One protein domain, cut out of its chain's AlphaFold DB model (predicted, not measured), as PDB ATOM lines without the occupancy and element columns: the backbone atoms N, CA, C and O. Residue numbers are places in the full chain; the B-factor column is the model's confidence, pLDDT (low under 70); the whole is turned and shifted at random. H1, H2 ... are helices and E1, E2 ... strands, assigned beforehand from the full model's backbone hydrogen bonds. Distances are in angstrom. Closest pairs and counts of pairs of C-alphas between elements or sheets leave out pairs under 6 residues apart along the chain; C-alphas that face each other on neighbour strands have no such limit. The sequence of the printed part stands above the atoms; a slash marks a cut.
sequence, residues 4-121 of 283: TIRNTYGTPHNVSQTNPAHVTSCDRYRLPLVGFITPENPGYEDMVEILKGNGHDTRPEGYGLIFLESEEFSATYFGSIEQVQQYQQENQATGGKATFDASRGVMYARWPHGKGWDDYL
ATOM      1  N   THR A   4     -24.196  62.061  36.977       60.16
ATOM      2  CA  THR A   4     -22.922  61.520  37.451       60.16
ATOM      3  C   THR A   4     -22.564  62.247  38.733       60.16
ATOM      4  O   THR A   4     -22.504  63.477  38.750       60.16
ATOM      5  N   ILE A   5     -22.326  61.497  39.803       69.94
ATOM      6  CA  ILE A   5     -21.762  62.034  41.042       69.94
ATOM      7  C   ILE A   5     -20.285  61.658  41.103       69.94
ATOM      8  O   ILE A   5     -19.881  60.605  40.611       69.94
ATOM      9  N   ARG A   6     -19.461  62.530  41.677       70.38
ATOM     10  CA  ARG A   6     -18.067  62.211  41.996       70.38
ATOM     11  C   ARG A   6     -17.964  62.036  43.496       70.38
ATOM     12  O   ARG A   6     -18.503  62.858  44.234       70.38
ATOM     13  N   ASN A   7     -17.273  60.989  43.925       68.06
ATOM     14  CA  ASN A   7     -16.850  60.904  45.313       68.06
ATOM     15  C   ASN A   7     -15.648  61.825  45.578       68.06
ATOM     16  O   ASN A   7     -15.050  62.371  44.646       68.06
ATOM     17  N   THR A   8     -15.260  61.961  46.846       66.75
ATOM     18  CA  THR A   8     -14.074  62.732  47.259       66.75
ATOM     19  C   THR A   8     -12.762  62.259  46.613       66.75
ATOM     20  O   THR A   8     -11.825  63.044  46.509       66.75
ATOM     21  N   TYR A   9     -12.693  61.031  46.087       69.50
ATOM     22  CA  TYR A   9     -11.532  60.523  45.336       69.50
ATOM     23  C   TYR A   9     -11.594  60.805  43.826       69.50
ATOM     24  O   TYR A   9     -10.714  60.395  43.070       69.50
ATOM     25  N   GLY A  10     -12.622  61.521  43.365       72.31
ATOM     26  CA  GLY A  10     -12.799  61.915  41.971       72.31
ATOM     27  C   GLY A  10     -13.370  60.823  41.063       72.31
ATOM     28  O   GLY A  10     -13.538  61.089  39.867       72.31
ATOM     29  N   THR A  11     -13.705  59.645  41.603       78.06
ATOM     30  CA  THR A  11     -14.269  58.510  40.858       78.06
ATOM     31  C   THR A  11     -15.699  58.823  40.415       78.06
ATOM     32  O   THR A  11     -16.574  59.035  41.267       78.06
ATOM     33  N   PRO A  12     -15.970  58.849  39.096       82.50
ATOM     34  CA  PRO A  12     -17.320  59.017  38.582       82.50
ATOM     35  C   PRO A  12     -18.192  57.796  38.897       82.50
ATOM     36  O   PRO A  12     -17.837  56.656  38.588       82.50
ATOM     37  N   HIS A  13     -19.352  58.064  39.486       85.19
ATOM     38  CA  HIS A  13     -20.422  57.106  39.722       85.19
ATOM     39  C   HIS A  13     -21.657  57.524  38.923       85.19
ATOM     40  O   HIS A  13     -22.061  58.689  38.928       85.19
ATOM     41  N   ASN A  14     -22.278  56.558  38.256       86.88
ATOM     42  CA  ASN A  14     -23.518  56.735  37.515       86.88
ATOM     43  C   ASN A  14     -24.697  56.441  38.442       86.88
ATOM     44  O   ASN A  14     -24.705  55.404  39.111       86.88
ATOM     45  N   VAL A  15     -25.698  57.324  38.484       85.69
ATOM     46  CA  VAL A  15     -26.887  57.127  39.327       85.69
ATOM     47  C   VAL A  15     -28.147  56.850  38.512       85.69
ATOM     48  O   VAL A  15     -28.257  57.194  37.333       85.69
ATOM     49  N   SER A  16     -29.126  56.231  39.168       84.38
ATOM     50  CA  SER A  16     -30.440  55.957  38.599       84.38
ATOM     51  C   SER A  16     -31.132  57.250  38.178       84.38
ATOM     52  O   SER A  16     -31.187  58.225  38.929       84.38
ATOM     53  N   GLN A  17     -31.744  57.215  36.993       81.88
ATOM     54  CA  GLN A  17     -32.532  58.325  36.456       81.88
ATOM     55  C   GLN A  17     -33.761  58.652  37.316       81.88
ATOM     56  O   GLN A  17     -34.217  59.790  37.324       81.88
ATOM     57  N   THR A  18     -34.297  57.667  38.042       84.19
ATOM     58  CA  THR A  18     -35.502  57.818  38.874       84.19
ATOM     59  C   THR A  18     -35.190  57.944  40.363       84.19
ATOM     60  O   THR A  18     -36.061  58.318  41.145       84.19
ATOM     61  N   ASN A  19     -33.955  57.645  40.778       83.69
ATOM     62  CA  ASN A  19     -33.531  57.748  42.169       83.69
ATOM     63  C   ASN A  19     -32.051  58.166  42.269       83.69
ATOM     64  O   ASN A  19     -31.175  57.300  42.237       83.69
ATOM     65  N   PRO A  20     -31.751  59.459  42.478       78.44
ATOM     66  CA  PRO A  20     -30.373  59.946  42.535       78.44
ATOM     67  C   PRO A  20     -29.570  59.425  43.740       78.44
ATOM     68  O   PRO A  20     -28.350  59.552  43.762       78.44
ATOM     69  N   ALA A  21     -30.211  58.783  44.727       84.25
ATOM     70  CA  ALA A  21     -29.503  58.095  45.809       84.25
ATOM     71  C   ALA A  21     -28.987  56.700  45.405       84.25
ATOM     72  O   ALA A  21     -28.232  56.079  46.157       84.25
ATOM     73  N   HIS A  22     -29.387  56.173  44.247       85.94
ATOM     74  CA  HIS A  22     -29.053  54.820  43.822       85.94
ATOM     75  C   HIS A  22     -27.985  54.822  42.726       85.94
ATOM     76  O   HIS A  22     -28.279  55.167  41.586       85.94
ATOM     77  N   VAL A  23     -26.773  54.373  43.054       85.69
ATOM     78  CA  VAL A  23     -25.710  54.128  42.070       85.69
ATOM     79  C   VAL A  23     -26.005  52.863  41.272       85.69
ATOM     80  O   VAL A  23     -26.385  51.830  41.833       85.69
ATOM     81  N   THR A  24     -25.819  52.955  39.958       86.88
ATOM     82  CA  THR A  24     -26.021  51.866  38.997       86.88
ATOM     83  C   THR A  24     -24.718  51.321  38.422       86.88
ATOM     84  O   THR A  24     -24.708  50.171  38.003       86.88
ATOM     85  N   SER A  25     -23.647  52.116  38.381       85.12
ATOM     86  CA  SER A  25     -22.304  51.687  37.960       85.12
ATOM     87  C   SER A  25     -21.255  52.755  38.295       85.12
ATOM     88  O   SER A  25     -21.604  53.862  38.711       85.12
ATOM     89  N   CYS A  26     -19.979  52.452  38.079       83.00
ATOM     90  CA  CYS A  26     -18.875  53.406  38.160       83.00
ATOM     91  C   CYS A  26     -17.811  53.097  37.101       83.00
ATOM     92  O   CYS A  26     -17.803  52.022  36.502       83.00
ATOM     93  N   ASP A  27     -16.907  54.049  36.885       78.25
ATOM     94  CA  ASP A  27     -15.877  53.931  35.844       78.25
ATOM     95  C   ASP A  27     -14.664  53.102  36.296       78.25
ATOM     96  O   ASP A  27     -13.828  52.712  35.481       78.25
ATOM     97  N   ARG A  28     -14.526  52.856  37.607       77.62
ATOM     98  CA  ARG A  28     -13.419  52.093  38.192       77.62
ATOM     99  C   ARG A  28     -13.901  51.198  39.317       77.62
ATOM    100  O   ARG A  28     -14.618  51.650  40.205       77.62
ATOM    101  N   TYR A  29     -13.423  49.961  39.292       83.06
ATOM    102  CA  TYR A  29     -13.691  48.949  40.300       83.06
ATOM    103  C   TYR A  29     -12.381  48.473  40.923       83.06
ATOM    104  O   TYR A  29     -11.375  48.304  40.236       83.06
ATOM    105  N   ARG A  30     -12.421  48.216  42.225       83.25
ATOM    106  CA  ARG A  30     -11.521  47.310  42.928       83.25
ATOM    107  C   ARG A  30     -11.880  45.872  42.559       83.25
ATOM    108  O   ARG A  30     -13.055  45.547  42.386       83.25
ATOM    109  N   LEU A  31     -10.864  45.019  42.493       85.81
ATOM    110  CA  LEU A  31     -11.004  43.580  42.282       85.81
ATOM    111  C   LEU A  31     -10.535  42.839  43.539       85.81
ATOM    112  O   LEU A  31      -9.419  42.324  43.563       85.81
ATOM    113  N   PRO A  32     -11.327  42.842  44.625       80.62
ATOM    114  CA  PRO A  32     -10.926  42.202  45.877       80.62
ATOM    115  C   PRO A  32     -10.804  40.680  45.772       80.62
ATOM    116  O   PRO A  32     -10.093  40.083  46.574       80.62
ATOM    117  N   LEU A  33     -11.486  40.053  44.809       87.94
ATOM    118  CA  LEU A  33     -11.406  38.617  44.589       87.94
ATOM    119  C   LEU A  33     -11.495  38.286  43.098       87.94
ATOM    120  O   LEU A  33     -12.379  38.760  42.382       87.94
ATOM    121  N   VAL A  34     -10.584  37.426  42.661       90.50
ATOM    122  CA  VAL A  34     -10.590  36.767  41.355       90.50
ATOM    123  C   VAL A  34     -10.420  35.280  41.627       90.50
ATOM    124  O   VAL A  34      -9.528  34.895  42.384       90.50
ATOM    125  N   GLY A  35     -11.287  34.452  41.057       92.25
ATOM    126  CA  GLY A  35     -11.309  33.025  41.352       92.25
ATOM    127  C   GLY A  35     -12.048  32.224  40.294       92.25
ATOM    128  O   GLY A  35     -12.320  32.707  39.197       92.25
ATOM    129  N   PHE A  36     -12.360  30.980  40.621       94.88
ATOM    130  CA  PHE A  36     -13.153  30.092  39.782       94.88
ATOM    131  C   PHE A  36     -13.977  29.137  40.647       94.88
ATOM    132  O   PHE A  36     -13.653  28.904  41.817       94.88
ATOM    133  N   ILE A  37     -15.042  28.604  40.058       94.88
ATOM    134  CA  ILE A  37     -15.856  27.512  40.594       94.88
ATOM    135  C   ILE A  37     -15.957  26.421  39.534       94.88
ATOM    136  O   ILE A  37     -16.160  26.717  38.359       94.88
ATOM    137  N   THR A  38     -15.807  25.171  39.949       96.00
ATOM    138  CA  THR A  38     -15.891  23.992  39.079       96.00
ATOM    139  C   THR A  38     -16.907  23.002  39.654       96.00
ATOM    140  O   THR A  38     -17.226  23.115  40.844       96.00
ATOM    141  N   PRO A  39     -17.416  22.037  38.864       95.75
ATOM    142  CA  PRO A  39     -18.386  21.043  39.335       95.75
ATOM    143  C   PRO A  39     -17.938  20.224  40.554       95.75
ATOM    144  O   PRO A  39     -18.770  19.680  41.274       95.75
ATOM    145  N   GLU A  40     -16.633  20.140  40.818       93.69
ATOM    146  CA  GLU A  40     -16.080  19.465  41.995       93.69
ATOM    147  C   GLU A  40     -16.250  20.271  43.292       93.69
ATOM    148  O   GLU A  40     -16.037  19.734  44.381       93.69
ATOM    149  N   ASN A  41     -16.616  21.556  43.211       92.94
ATOM    150  CA  ASN A  41     -16.898  22.360  44.392       92.94
ATOM    151  C   ASN A  41     -18.180  21.839  45.079       92.94
ATOM    152  O   ASN A  41     -19.229  21.788  44.437       92.94
ATOM    153  N   PRO A  42     -18.152  21.505  46.386       91.12
ATOM    154  CA  PRO A  42     -19.322  20.977  47.094       91.12
ATOM    155  C   PRO A  42     -20.569  21.874  47.053       91.12
ATOM    156  O   PRO A  42     -21.681  21.369  47.181       91.12
ATOM    157  N   GLY A  43     -20.397  23.189  46.888       91.62
ATOM    158  CA  GLY A  43     -21.482  24.163  46.750       91.62
ATOM    159  C   GLY A  43     -21.835  24.515  45.305       91.62
ATOM    160  O   GLY A  43     -22.674  25.386  45.101       91.62
ATOM    161  N   TYR A  44     -21.214  23.881  44.302       94.56
ATOM    162  CA  TYR A  44     -21.328  24.274  42.894       94.56
ATOM    163  C   TYR A  44     -22.777  24.398  42.425       94.56
ATOM    164  O   TYR A  44     -23.155  25.434  41.884       94.56
ATOM    165  N   GLU A  45     -23.592  23.369  42.673       94.38
ATOM    166  CA  GLU A  45     -24.985  23.315  42.218       94.38
ATOM    167  C   GLU A  45     -25.832  24.473  42.758       94.38
ATOM    168  O   GLU A  45     -26.622  25.044  42.003       94.38
ATOM    169  N   ASP A  46     -25.626  24.852  44.024       95.12
ATOM    170  CA  ASP A  46     -26.283  26.011  44.637       95.12
ATOM    171  C   ASP A  46     -25.712  27.322  44.058       95.12
ATOM    172  O   ASP A  46     -26.442  28.259  43.736       95.12
ATOM    173  N   MET A  47     -24.392  27.389  43.858       94.19
ATOM    174  CA  MET A  47     -23.716  28.597  43.383       94.19
ATOM    175  C   MET A  47     -24.098  28.974  41.945       94.19
ATOM    176  O   MET A  47     -24.195  30.167  41.636       94.19
ATOM    177  N   VAL A  48     -24.348  27.992  41.071       95.38
ATOM    178  CA  VAL A  48     -24.762  28.221  39.673       95.38
ATOM    179  C   VAL A  48     -26.275  28.361  39.491       95.38
ATOM    180  O   VAL A  48     -26.727  28.621  38.376       95.38
ATOM    181  N   GLU A  49     -27.083  28.246  40.550       94.25
ATOM    182  CA  GLU A  49     -28.546  28.348  40.462       94.25
ATOM    183  C   GLU A  49     -28.992  29.678  39.834       94.25
ATOM    184  O   GLU A  49     -29.861  29.698  38.958       94.25
ATOM    185  N   ILE A  50     -28.333  30.787  40.190       91.00
ATOM    186  CA  ILE A  50     -28.596  32.100  39.584       91.00
ATOM    187  C   ILE A  50     -28.337  32.101  38.070       91.00
ATOM    188  O   ILE A  50     -29.060  32.756  37.320       91.00
ATOM    189  N   LEU A  51     -27.340  31.350  37.598       94.38
ATOM    190  CA  LEU A  51     -27.042  31.224  36.173       94.38
ATOM    191  C   LEU A  51     -28.105  30.372  35.480       94.38
ATOM    192  O   LEU A  51     -28.617  30.774  34.435       94.38
ATOM    193  N   LYS A  52     -28.494  29.249  36.092       94.00
ATOM    194  CA  LYS A  52     -29.537  28.347  35.582       94.00
ATOM    195  C   LYS A  52     -30.878  29.058  35.452       94.00
ATOM    196  O   LYS A  52     -31.479  29.037  34.381       94.00
ATOM    197  N   GLY A  53     -31.311  29.745  36.508       92.94
ATOM    198  CA  GLY A  53     -32.587  30.461  36.549       92.94
ATOM    199  C   GLY A  53     -32.713  31.564  35.495       92.94
ATOM    200  O   GLY A  53     -33.822  31.892  35.086       92.94
ATOM    201  N   ASN A  54     -31.586  32.098  35.013       92.69
ATOM    202  CA  ASN A  54     -31.539  33.116  33.963       92.69
ATOM    203  C   ASN A  54     -31.142  32.562  32.580       92.69
ATOM    204  O   ASN A  54     -30.960  33.341  31.649       92.69
ATOM    205  N   GLY A  55     -30.994  31.240  32.419       93.50
ATOM    206  CA  GLY A  55     -30.593  30.624  31.147       93.50
ATOM    207  C   GLY A  55     -29.145  30.917  30.729       93.50
ATOM    208  O   GLY A  55     -28.809  30.813  29.552       93.50
ATOM    209  N   HIS A  56     -28.292  31.301  31.679       95.19
ATOM    210  CA  HIS A  56     -26.876  31.608  31.465       95.19
ATOM    211  C   HIS A  56     -25.947  30.457  31.873       95.19
ATOM    212  O   HIS A  56     -24.738  30.548  31.652       95.19
ATOM    213  N   ASP A  57     -26.497  29.378  32.441       93.69
ATOM    214  CA  ASP A  57     -25.723  28.179  32.757       93.69
ATOM    215  C   ASP A  57     -25.373  27.400  31.481       93.69
ATOM    216  O   ASP A  57     -26.155  26.601  30.972       93.69
ATOM    217  N   THR A  58     -24.214  27.711  30.913       92.06
ATOM    218  CA  THR A  58     -23.784  27.256  29.580       92.06
ATOM    219  C   THR A  58     -22.405  26.599  29.582       92.06
ATOM    220  O   THR A  58     -21.929  26.186  28.526       92.06
ATOM    221  N   ARG A  59     -21.759  26.501  30.751       92.81
ATOM    222  CA  ARG A  59     -20.369  26.055  30.899       92.81
ATOM    223  C   ARG A  59     -20.278  24.809  31.779       92.81
ATOM    224  O   ARG A  59     -20.283  24.933  33.004       92.81
ATOM    225  N   PRO A  60     -20.198  23.604  31.189       91.81
ATOM    226  CA  PRO A  60     -20.075  22.369  31.962       91.81
ATOM    227  C   PRO A  60     -18.751  22.273  32.736       91.81
ATOM    228  O   PRO A  60     -18.683  21.555  33.727       91.81
ATOM    229  N   GLU A  61     -17.709  22.988  32.307       94.75
ATOM    230  CA  GLU A  61     -16.405  23.059  32.973       94.75
ATOM    231  C   GLU A  61     -16.397  23.927  34.244       94.75
ATOM    232  O   GLU A  61     -15.442  23.880  35.019       94.75
ATOM    233  N   GLY A  62     -17.451  24.716  34.468       96.50
ATOM    234  CA  GLY A  62     -17.521  25.721  35.523       96.50
ATOM    235  C   GLY A  62     -17.245  27.145  35.035       96.50
ATOM    236  O   GLY A  62     -17.292  27.448  33.842       96.50
ATOM    237  N   TYR A  63     -16.989  28.051  35.979       97.56
ATOM    238  CA  TYR A  63     -16.944  29.493  35.729       97.56
ATOM    239  C   TYR A  63     -15.713  30.145  36.345       97.56
ATOM    240  O   TYR A  63     -15.406  29.951  37.521       97.56
ATOM    241  N   GLY A  64     -15.055  30.997  35.560       96.69
ATOM    242  CA  GLY A  64     -14.158  32.020  36.080       96.69
ATOM    243  C   GLY A  64     -14.970  33.171  36.674       96.69
ATOM    244  O   GLY A  64     -15.970  33.594  36.088       96.69
ATOM    245  N   LEU A  65     -14.526  33.687  37.818       95.81
ATOM    246  CA  LEU A  65     -15.219  34.695  38.612       95.81
ATOM    247  C   LEU A  65     -14.352  35.935  38.822       95.81
ATOM    248  O   LEU A  65     -13.187  35.832  39.212       95.81
ATOM    249  N   ILE A  66     -14.948  37.114  38.643       93.88
ATOM    250  CA  ILE A  66     -14.347  38.385  39.068       93.88
ATOM    251  C   ILE A  66     -15.356  39.140  39.920       93.88
ATOM    252  O   ILE A  66     -16.459  39.461  39.472       93.88
ATOM    253  N   PHE A  67     -14.955  39.448  41.146       92.81
ATOM    254  CA  PHE A  67     -15.734  40.251  42.071       92.81
ATOM    255  C   PHE A  67     -15.276  41.690  41.953       92.81
ATOM    256  O   PHE A  67     -14.118  42.011  42.210       92.81
ATOM    257  N   LEU A  68     -16.195  42.542  41.525       90.19
ATOM    258  CA  LEU A  68     -15.983  43.958  41.291       90.19
ATOM    259  C   LEU A  68     -16.627  44.730  42.429       90.19
ATOM    260  O   LEU A  68     -17.755  44.441  42.840       90.19
ATOM    261  N   GLU A  69     -15.922  45.734  42.922       89.25
ATOM    262  CA  GLU A  69     -16.410  46.575  44.000       89.25
ATOM    263  C   GLU A  69     -15.932  48.014  43.833       89.25
ATOM    264  O   GLU A  69     -14.768  48.264  43.558       89.25
ATOM    265  N   SER A  70     -16.822  48.972  44.035       86.06
ATOM    266  CA  SER A  70     -16.496  50.357  44.346       86.06
ATOM    267  C   SER A  70     -17.038  50.709  45.728       86.06
ATOM    268  O   SER A  70     -17.689  49.898  46.386       86.06
ATOM    269  N   GLU A  71     -16.817  51.943  46.154       79.25
ATOM    270  CA  GLU A  71     -17.337  52.498  47.399       79.25
ATOM    271  C   GLU A  71     -18.873  52.379  47.501       79.25
ATOM    272  O   GLU A  71     -19.436  52.382  48.596       79.25
ATOM    273  N   GLU A  72     -19.566  52.299  46.358       81.75
ATOM    274  CA  GLU A  72     -21.022  52.459  46.265       81.75
ATOM    275  C   GLU A  72     -21.721  51.429  45.370       81.75
ATOM    276  O   GLU A  72     -22.954  51.430  45.256       81.75
ATOM    277  N   PHE A  73     -20.963  50.557  44.709       87.44
ATOM    278  CA  PHE A  73     -21.498  49.535  43.826       87.44
ATOM    279  C   PHE A  73     -20.665  48.263  43.885       87.44
ATOM    280  O   PHE A  73     -19.468  48.283  44.127       87.44
ATOM    281  N   SER A  74     -21.305  47.139  43.617       91.00
ATOM    282  CA  SER A  74     -20.659  45.837  43.540       91.00
ATOM    283  C   SER A  74     -21.273  45.062  42.386       91.00
ATOM    284  O   SER A  74     -22.442  45.271  42.035       91.00
ATOM    285  N   ALA A  75     -20.480  44.197  41.773       92.38
ATOM    286  CA  ALA A  75     -20.916  43.320  40.700       92.38
ATOM    287  C   ALA A  75     -20.080  42.041  40.685       92.38
ATOM    288  O   ALA A  75     -18.940  42.034  41.154       92.38
ATOM    289  N   THR A  76     -20.634  40.979  40.114       94.19
ATOM    290  CA  THR A  76     -19.938  39.703  39.945       94.19
ATOM    291  C   THR A  76     -20.014  39.254  38.504       94.19
ATOM    292  O   THR A  76     -21.097  39.143  37.924       94.19
ATOM    293  N   TYR A  77     -18.840  39.039  37.922       95.31
ATOM    294  CA  TYR A  77     -18.674  38.529  36.573       95.31
ATOM    295  C   TYR A  77     -18.545  37.015  36.598       95.31
ATOM    296  O   TYR A  77     -17.794  36.479  37.413       95.31
ATOM    297  N   PHE A  78     -19.219  36.366  35.652       96.38
ATOM    298  CA  PHE A  78     -19.085  34.947  35.355       96.38
ATOM    299  C   PHE A  78     -18.670  34.781  33.895       96.38
ATOM    300  O   PHE A  78     -19.360  35.248  32.988       96.38
ATOM    301  N   GLY A  79     -17.562  34.089  33.650       95.94
ATOM    302  CA  GLY A  79     -17.064  33.809  32.305       95.94
ATOM    303  C   GLY A  79     -16.283  32.507  32.241       95.94
ATOM    304  O   GLY A  79     -16.432  31.650  33.108       95.94
ATOM    305  N   SER A  80     -15.456  32.350  31.205       96.06
ATOM    306  CA  SER A  80     -14.602  31.164  31.103       96.06
ATOM    307  C   SER A  80     -13.470  31.223  32.129       96.06
ATOM    308  O   SER A  80     -12.960  32.302  32.453       96.06
ATOM    309  N   ILE A  81     -13.077  30.055  32.634       96.25
ATOM    310  CA  ILE A  81     -11.964  29.924  33.581       96.25
ATOM    311  C   ILE A  81     -10.668  30.421  32.930       96.25
ATOM    312  O   ILE A  81      -9.918  31.175  33.548       96.25
ATOM    313  N   GLU A  82     -10.445  30.094  31.656       94.69
ATOM    314  CA  GLU A  82      -9.240  30.463  30.907       94.69
ATOM    315  C   GLU A  82      -9.086  31.979  30.787       94.69
ATOM    316  O   GLU A  82      -7.997  32.507  30.996       94.69
ATOM    317  N   GLN A  83     -10.171  32.702  30.485       94.06
ATOM    318  CA  GLN A  83     -10.125  34.159  30.361       94.06
ATOM    319  C   GLN A  83      -9.772  34.818  31.699       94.06
ATOM    320  O   GLN A  83      -8.990  35.767  31.735       94.06
ATOM    321  N   VAL A  84     -10.356  34.334  32.797       94.75
ATOM    322  CA  VAL A  84     -10.100  34.889  34.130       94.75
ATOM    323  C   VAL A  84      -8.674  34.580  34.587       94.75
ATOM    324  O   VAL A  84      -7.998  35.469  35.102       94.75
ATOM    325  N   GLN A  85      -8.177  33.370  34.324       93.94
ATOM    326  CA  GLN A  85      -6.783  33.003  34.582       93.94
ATOM    327  C   GLN A  85      -5.806  33.860  33.770       93.94
ATOM    328  O   GLN A  85      -4.837  34.375  34.331       93.94
ATOM    329  N   GLN A  86      -6.079  34.059  32.478       93.19
ATOM    330  CA  GLN A  86      -5.287  34.935  31.618       93.19
ATOM    331  C   GLN A  86      -5.255  36.360  32.180       93.19
ATOM    332  O   GLN A  86      -4.181  36.925  32.377       93.19
ATOM    333  N   TYR A  87      -6.424  36.915  32.515       91.81
ATOM    334  CA  TYR A  87      -6.519  38.246  33.103       91.81
ATOM    335  C   TYR A  87      -5.715  38.359  34.403       91.81
ATOM    336  O   TYR A  87      -4.986  39.330  34.589       91.81
ATOM    337  N   GLN A  88      -5.799  37.374  35.299       90.25
ATOM    338  CA  GLN A  88      -5.083  37.400  36.574       90.25
ATOM    339  C   GLN A  88      -3.558  37.416  36.375       90.25
ATOM    340  O   GLN A  88      -2.863  38.201  37.026       90.25
ATOM    341  N   GLN A  89      -3.048  36.612  35.438       91.50
ATOM    342  CA  GLN A  89      -1.626  36.583  35.076       91.50
ATOM    343  C   GLN A  89      -1.165  37.917  34.473       91.50
ATOM    344  O   GLN A  89      -0.152  38.476  34.896       91.50
ATOM    345  N   GLU A  90      -1.925  38.467  33.525       91.38
ATOM    346  CA  GLU A  90      -1.623  39.752  32.889       91.38
ATOM    347  C   GLU A  90      -1.687  40.912  33.890       91.38
ATOM    348  O   GLU A  90      -0.830  41.802  33.889       91.38
ATOM    349  N   ASN A  91      -2.677  40.906  34.782       87.44
ATOM    350  CA  ASN A  91      -2.845  41.942  35.792       87.44
ATOM    351  C   ASN A  91      -1.674  41.942  36.779       87.44
ATOM    352  O   ASN A  91      -1.162  43.005  37.125       87.44
ATOM    353  N   GLN A  92      -1.187  40.763  37.169       86.56
ATOM    354  CA  GLN A  92       0.021  40.642  37.982       86.56
ATOM    355  C   GLN A  92       1.268  41.128  37.225       86.56
ATOM    356  O   GLN A  92       2.035  41.925  37.764       86.56
ATOM    357  N   ALA A  93       1.451  40.712  35.970       89.38
ATOM    358  CA  ALA A  93       2.613  41.078  35.156       89.38
ATOM    359  C   ALA A  93       2.697  42.586  34.848       89.38
ATOM    360  O   ALA A  93       3.786  43.133  34.690       89.38
ATOM    361  N   THR A  94       1.553  43.272  34.785       87.25
ATOM    362  CA  THR A  94       1.460  44.710  34.466       87.25
ATOM    363  C   THR A  94       1.369  45.616  35.696       87.25
ATOM    364  O   THR A  94       1.247  46.836  35.552       87.25
ATOM    365  N   GLY A  95       1.421  45.048  36.906       82.25
ATOM    366  CA  GLY A  95       1.261  45.808  38.147       82.25
ATOM    367  C   GLY A  95      -0.131  46.430  38.290       82.25
ATOM    368  O   GLY A  95      -0.247  47.590  38.681       82.25
ATOM    369  N   GLY A  96      -1.181  45.686  37.936       80.31
ATOM    370  CA  GLY A  96      -2.578  46.092  38.114       80.31
ATOM    371  C   GLY A  96      -3.183  46.877  36.946       80.31
ATOM    372  O   GLY A  96      -4.143  47.616  37.154       80.31
ATOM    373  N   LYS A  97      -2.600  46.800  35.743       82.31
ATOM    374  CA  LYS A  97      -2.993  47.632  34.588       82.31
ATOM    375  C   LYS A  97      -3.597  46.841  33.425       82.31
ATOM    376  O   LYS A  97      -3.785  47.411  32.352       82.31
ATOM    377  N   ALA A  98      -3.884  45.555  33.609       85.56
ATOM    378  CA  ALA A  98      -4.494  44.744  32.563       85.56
ATOM    379  C   ALA A  98      -5.942  45.181  32.294       85.56
ATOM    380  O   ALA A  98      -6.675  45.578  33.202       85.56
ATOM    381  N   THR A  99      -6.363  45.084  31.035       83.38
ATOM    382  CA  THR A  99      -7.745  45.341  30.619       83.38
ATOM    383  C   THR A  99      -8.548  44.050  30.613       83.38
ATOM    384  O   THR A  99      -8.041  43.010  30.204       83.38
ATOM    385  N   PHE A 100      -9.816  44.125  31.011       85.50
ATOM    386  CA  PHE A 100     -10.710  42.976  31.058       85.50
ATOM    387  C   PHE A 100     -11.892  43.149  30.097       85.50
ATOM    388  O   PHE A 100     -12.606  44.149  30.166       85.50
ATOM    389  N   ASP A 101     -12.113  42.174  29.213       88.06
ATOM    390  CA  ASP A 101     -13.265  42.165  28.307       88.06
ATOM    391  C   ASP A 101     -14.489  41.524  28.977       88.06
ATOM    392  O   ASP A 101     -14.693  40.308  28.933       88.06
ATOM    393  N   ALA A 102     -15.318  42.370  29.587       87.56
ATOM    394  CA  ALA A 102     -16.541  41.955  30.265       87.56
ATOM    395  C   ALA A 102     -17.642  41.439  29.315       87.56
ATOM    396  O   ALA A 102     -18.607  40.846  29.791       87.56
ATOM    397  N   SER A 103     -17.522  41.631  27.993       89.62
ATOM    398  CA  SER A 103     -18.535  41.177  27.026       89.62
ATOM    399  C   SER A 103     -18.512  39.666  26.767       89.62
ATOM    400  O   SER A 103     -19.457  39.116  26.207       89.62
ATOM    401  N   ARG A 104     -17.447  38.976  27.198       91.62
ATOM    402  CA  ARG A 104     -17.234  37.531  26.991       91.62
ATOM    403  C   ARG A 104     -17.865  36.637  28.066       91.62
ATOM    404  O   ARG A 104     -17.657  35.420  28.066       91.62
ATOM    405  N   GLY A 105     -18.650  37.225  28.957       93.31
ATOM    406  CA  GLY A 105     -19.366  36.529  30.013       93.31
ATOM    407  C   GLY A 105     -20.623  37.285  30.406       93.31
ATOM    408  O   GLY A 105     -21.157  38.080  29.633       93.31
ATOM    409  N   VAL A 106     -21.104  37.028  31.615       95.06
ATOM    410  CA  VAL A 106     -22.311  37.652  32.154       95.06
ATOM    411  C   VAL A 106     -21.992  38.408  33.433       95.06
ATOM    412  O   VAL A 106     -21.193  37.973  34.262       95.06
ATOM    413  N   MET A 107     -22.627  39.567  33.581       93.12
ATOM    414  CA  MET A 107     -22.469  40.445  34.731       93.12
ATOM    415  C   MET A 107     -23.747  40.464  35.552       93.12
ATOM    416  O   MET A 107     -24.805  40.829  35.042       93.12
ATOM    417  N   TYR A 108     -23.632  40.140  36.836       92.75
ATOM    418  CA  TYR A 108     -24.707  40.327  37.800       92.75
ATOM    419  C   TYR A 108     -24.396  41.505  38.706       92.75
ATOM    420  O   TYR A 108     -23.254  41.728  39.111       92.75
ATOM    421  N   ALA A 109     -25.431  42.283  39.010       89.06
ATOM    422  CA  ALA A 109     -25.328  43.322  40.016       89.06
ATOM    423  C   ALA A 109     -25.225  42.678  41.401       89.06
ATOM    424  O   ALA A 109     -25.984  41.762  41.714       89.06
ATOM    425  N   ARG A 110     -24.370  43.259  42.243       89.25
ATOM    426  CA  ARG A 110     -23.995  42.779  43.577       89.25
ATOM    427  C   ARG A 110     -23.194  41.491  43.567       89.25
ATOM    428  O   ARG A 110     -23.051  40.830  42.543       89.25
ATOM    429  N   TRP A 111     -22.643  41.189  44.733       91.81
ATOM    430  CA  TRP A 111     -22.077  39.879  44.986       91.81
ATOM    431  C   TRP A 111     -23.195  38.899  45.346       91.81
ATOM    432  O   TRP A 111     -24.175  39.298  45.986       91.81
ATOM    433  N   PRO A 112     -23.088  37.636  44.909       91.56
ATOM    434  CA  PRO A 112     -24.006  36.593  45.322       91.56
ATOM    435  C   PRO A 112     -23.866  36.318  46.827       91.56
ATOM    436  O   PRO A 112     -22.844  36.622  47.435       91.56
ATOM    437  N   HIS A 113     -24.913  35.758  47.420       88.94
ATOM    438  CA  HIS A 113     -24.972  35.372  48.830       88.94
ATOM    439  C   HIS A 113     -25.754  34.064  48.962       88.94
ATOM    440  O   HIS A 113     -26.470  33.671  48.035       88.94
ATOM    441  N   GLY A 114     -25.646  33.420  50.118       88.56
ATOM    442  CA  GLY A 114     -26.326  32.172  50.429       88.56
ATOM    443  C   GLY A 114     -25.428  30.947  50.274       88.56
ATOM    444  O   GLY A 114     -24.199  31.034  50.246       88.56
ATOM    445  N   LYS A 115     -26.061  29.773  50.194       92.12
ATOM    446  CA  LYS A 115     -25.382  28.474  50.245       92.12
ATOM    447  C   LYS A 115     -24.283  28.363  49.176       92.12
ATOM    448  O   LYS A 115     -24.490  28.706  48.017       92.12
ATOM    449  N   GLY A 116     -23.095  27.920  49.594       90.06
ATOM    450  CA  GLY A 116     -21.883  27.872  48.769       90.06
ATOM    451  C   GLY A 116     -21.166  29.222  48.641       90.06
ATOM    452  O   GLY A 116     -19.950  29.284  48.809       90.06
ATOM    453  N   TRP A 117     -21.900  30.316  48.415       92.50
ATOM    454  CA  TRP A 117     -21.321  31.659  48.292       92.50
ATOM    455  C   TRP A 117     -20.803  32.230  49.610       92.50
ATOM    456  O   TRP A 117     -19.725  32.822  49.615       92.50
ATOM    457  N   ASP A 118     -21.521  32.027  50.713       88.19
ATOM    458  CA  ASP A 118     -21.152  32.582  52.022       88.19
ATOM    459  C   ASP A 118     -19.808  32.031  52.540       88.19
ATOM    460  O   ASP A 118     -19.083  32.741  53.233       88.19
ATOM    461  N   ASP A 119     -19.447  30.801  52.153       87.19
ATOM    462  CA  ASP A 119     -18.154  30.182  52.483       87.19
ATOM    463  C   ASP A 119     -17.049  30.563  51.485       87.19
ATOM    464  O   ASP A 119     -15.871  30.646  51.839       87.19
ATOM    465  N   TYR A 120     -17.416  30.780  50.218       88.94
ATOM    466  CA  TYR A 120     -16.475  31.124  49.151       88.94
ATOM    467  C   TYR A 120     -16.004  32.579  49.239       88.94
ATOM    468  O   TYR A 120     -14.857  32.894  48.909       88.94
ATOM    469  N   LEU A 121     -16.898  33.485  49.638       88.31
ATOM    470  CA  LEU A 121     -16.632  34.915  49.639       88.31
ATOM    471  C   LEU A 121     -15.958  35.347  50.943       88.31
ATOM    472  O   LEU A 121     -16.541  35.225  52.020       88.31
TER     473      LEU A 121
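AT A GLANCE: This is residues 4 to 121 of the 283 residues of an uncharacterized protein of Streptomyces mexicanus (UniProt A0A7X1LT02). A twisted sheet of four strands, E4 to E7, makes the core, with one longer helix, H3, set slantwise over one face of E4 and E5. Beyond one end of this sheet sits a small separate sheet of three short strands, E1 to E3, while the short helices H1 and H2 lie toward the other end. The printed part has 118 residues, with four named helices and seven named strands in the order E1 E2 E3 E4 H1 H2 E5 E6 H3 E7 H4; the class is mixed, helices and strands. Both sheets are antiparallel, with orders E4 E5 E6 E7 and E1 E2 E3. The whole is compact, with a radius of gyration of the C-alphas of 15.3 A and spans of 43, 37 and 25 A.

HOW THE PARTS SIT: In the larger sheet, E4, residues 30 to 37, is an edge strand and the antiparallel neighbour of E5, residues 63 to 69; N 35 and O 65 are 3.0 A apart, within hydrogen-bond range. E5 forms a hairpin with E6, residues 74 to 79, with N 68 and O 75 at 2.8 A. E7, residues 106 to 109, is the other edge strand, antiparallel to E6, with N 78 and O 106 at 2.9 A. H3, residues 81 to 93, is on this sheet at a height of 9.4 A, over E4 and E5, making two layers, a helix on one face of a sheet. On the local plane it stands at 34 degrees to E5, slantwise to the strands. The closest C-alphas of H3 and E5 are those of Ile 81 and Gly 64, 3.9 A apart. H1, residues 44 to 47, and H2, residues 49 to 53, meet only through their link. H2 is only just not on the larger sheet, with 4 pairs of C-alphas within 10 A. H1 and H4, residues 117 to 120, are close but not clearly touching; their closest C-alphas, of Met 47 and Trp 117, are 6.3 A apart. In H2 and H3 every O i to N i+4 pair is within hydrogen-bond range; H1 and H4 are too short for such a pair, and each has its one O i to N i+3 pair within range. E1, residues 4 to 6, E2, residues 12 to 15, and E3, residues 23 to 26, form a meander, each strand the antiparallel neighbour of the one before. N 5 and O 13 are 3.0 A apart, and N 14 and O 25 are 2.8 A apart. E3 and E6 are near each other, with 5 pairs of C-alphas within 10 A.

IN THESE COORDINATES: E4 is 20.4 A long from first to last C-alpha, beginning at (-11.521, 47.310, 42.928). E5 is 19.0 A, E6 16.8 A, E7 10.2 A and H3 18.4 A. E1 begins at C-alpha 4, (-22.922, 61.520, 37.451), and H4 ends at C-alpha 120, (-16.475, 31.124, 49.151).

THE WHOLE: The C-alphas farthest apart, of Thr 8 and Glu 40, are 43.6 A apart. The printed part has no cut. The link from H3 to E7, 12 residues, is long. The mean pLDDT of the printed part is 88.5; residues 4 to 5 and 7 to 9 are under 70.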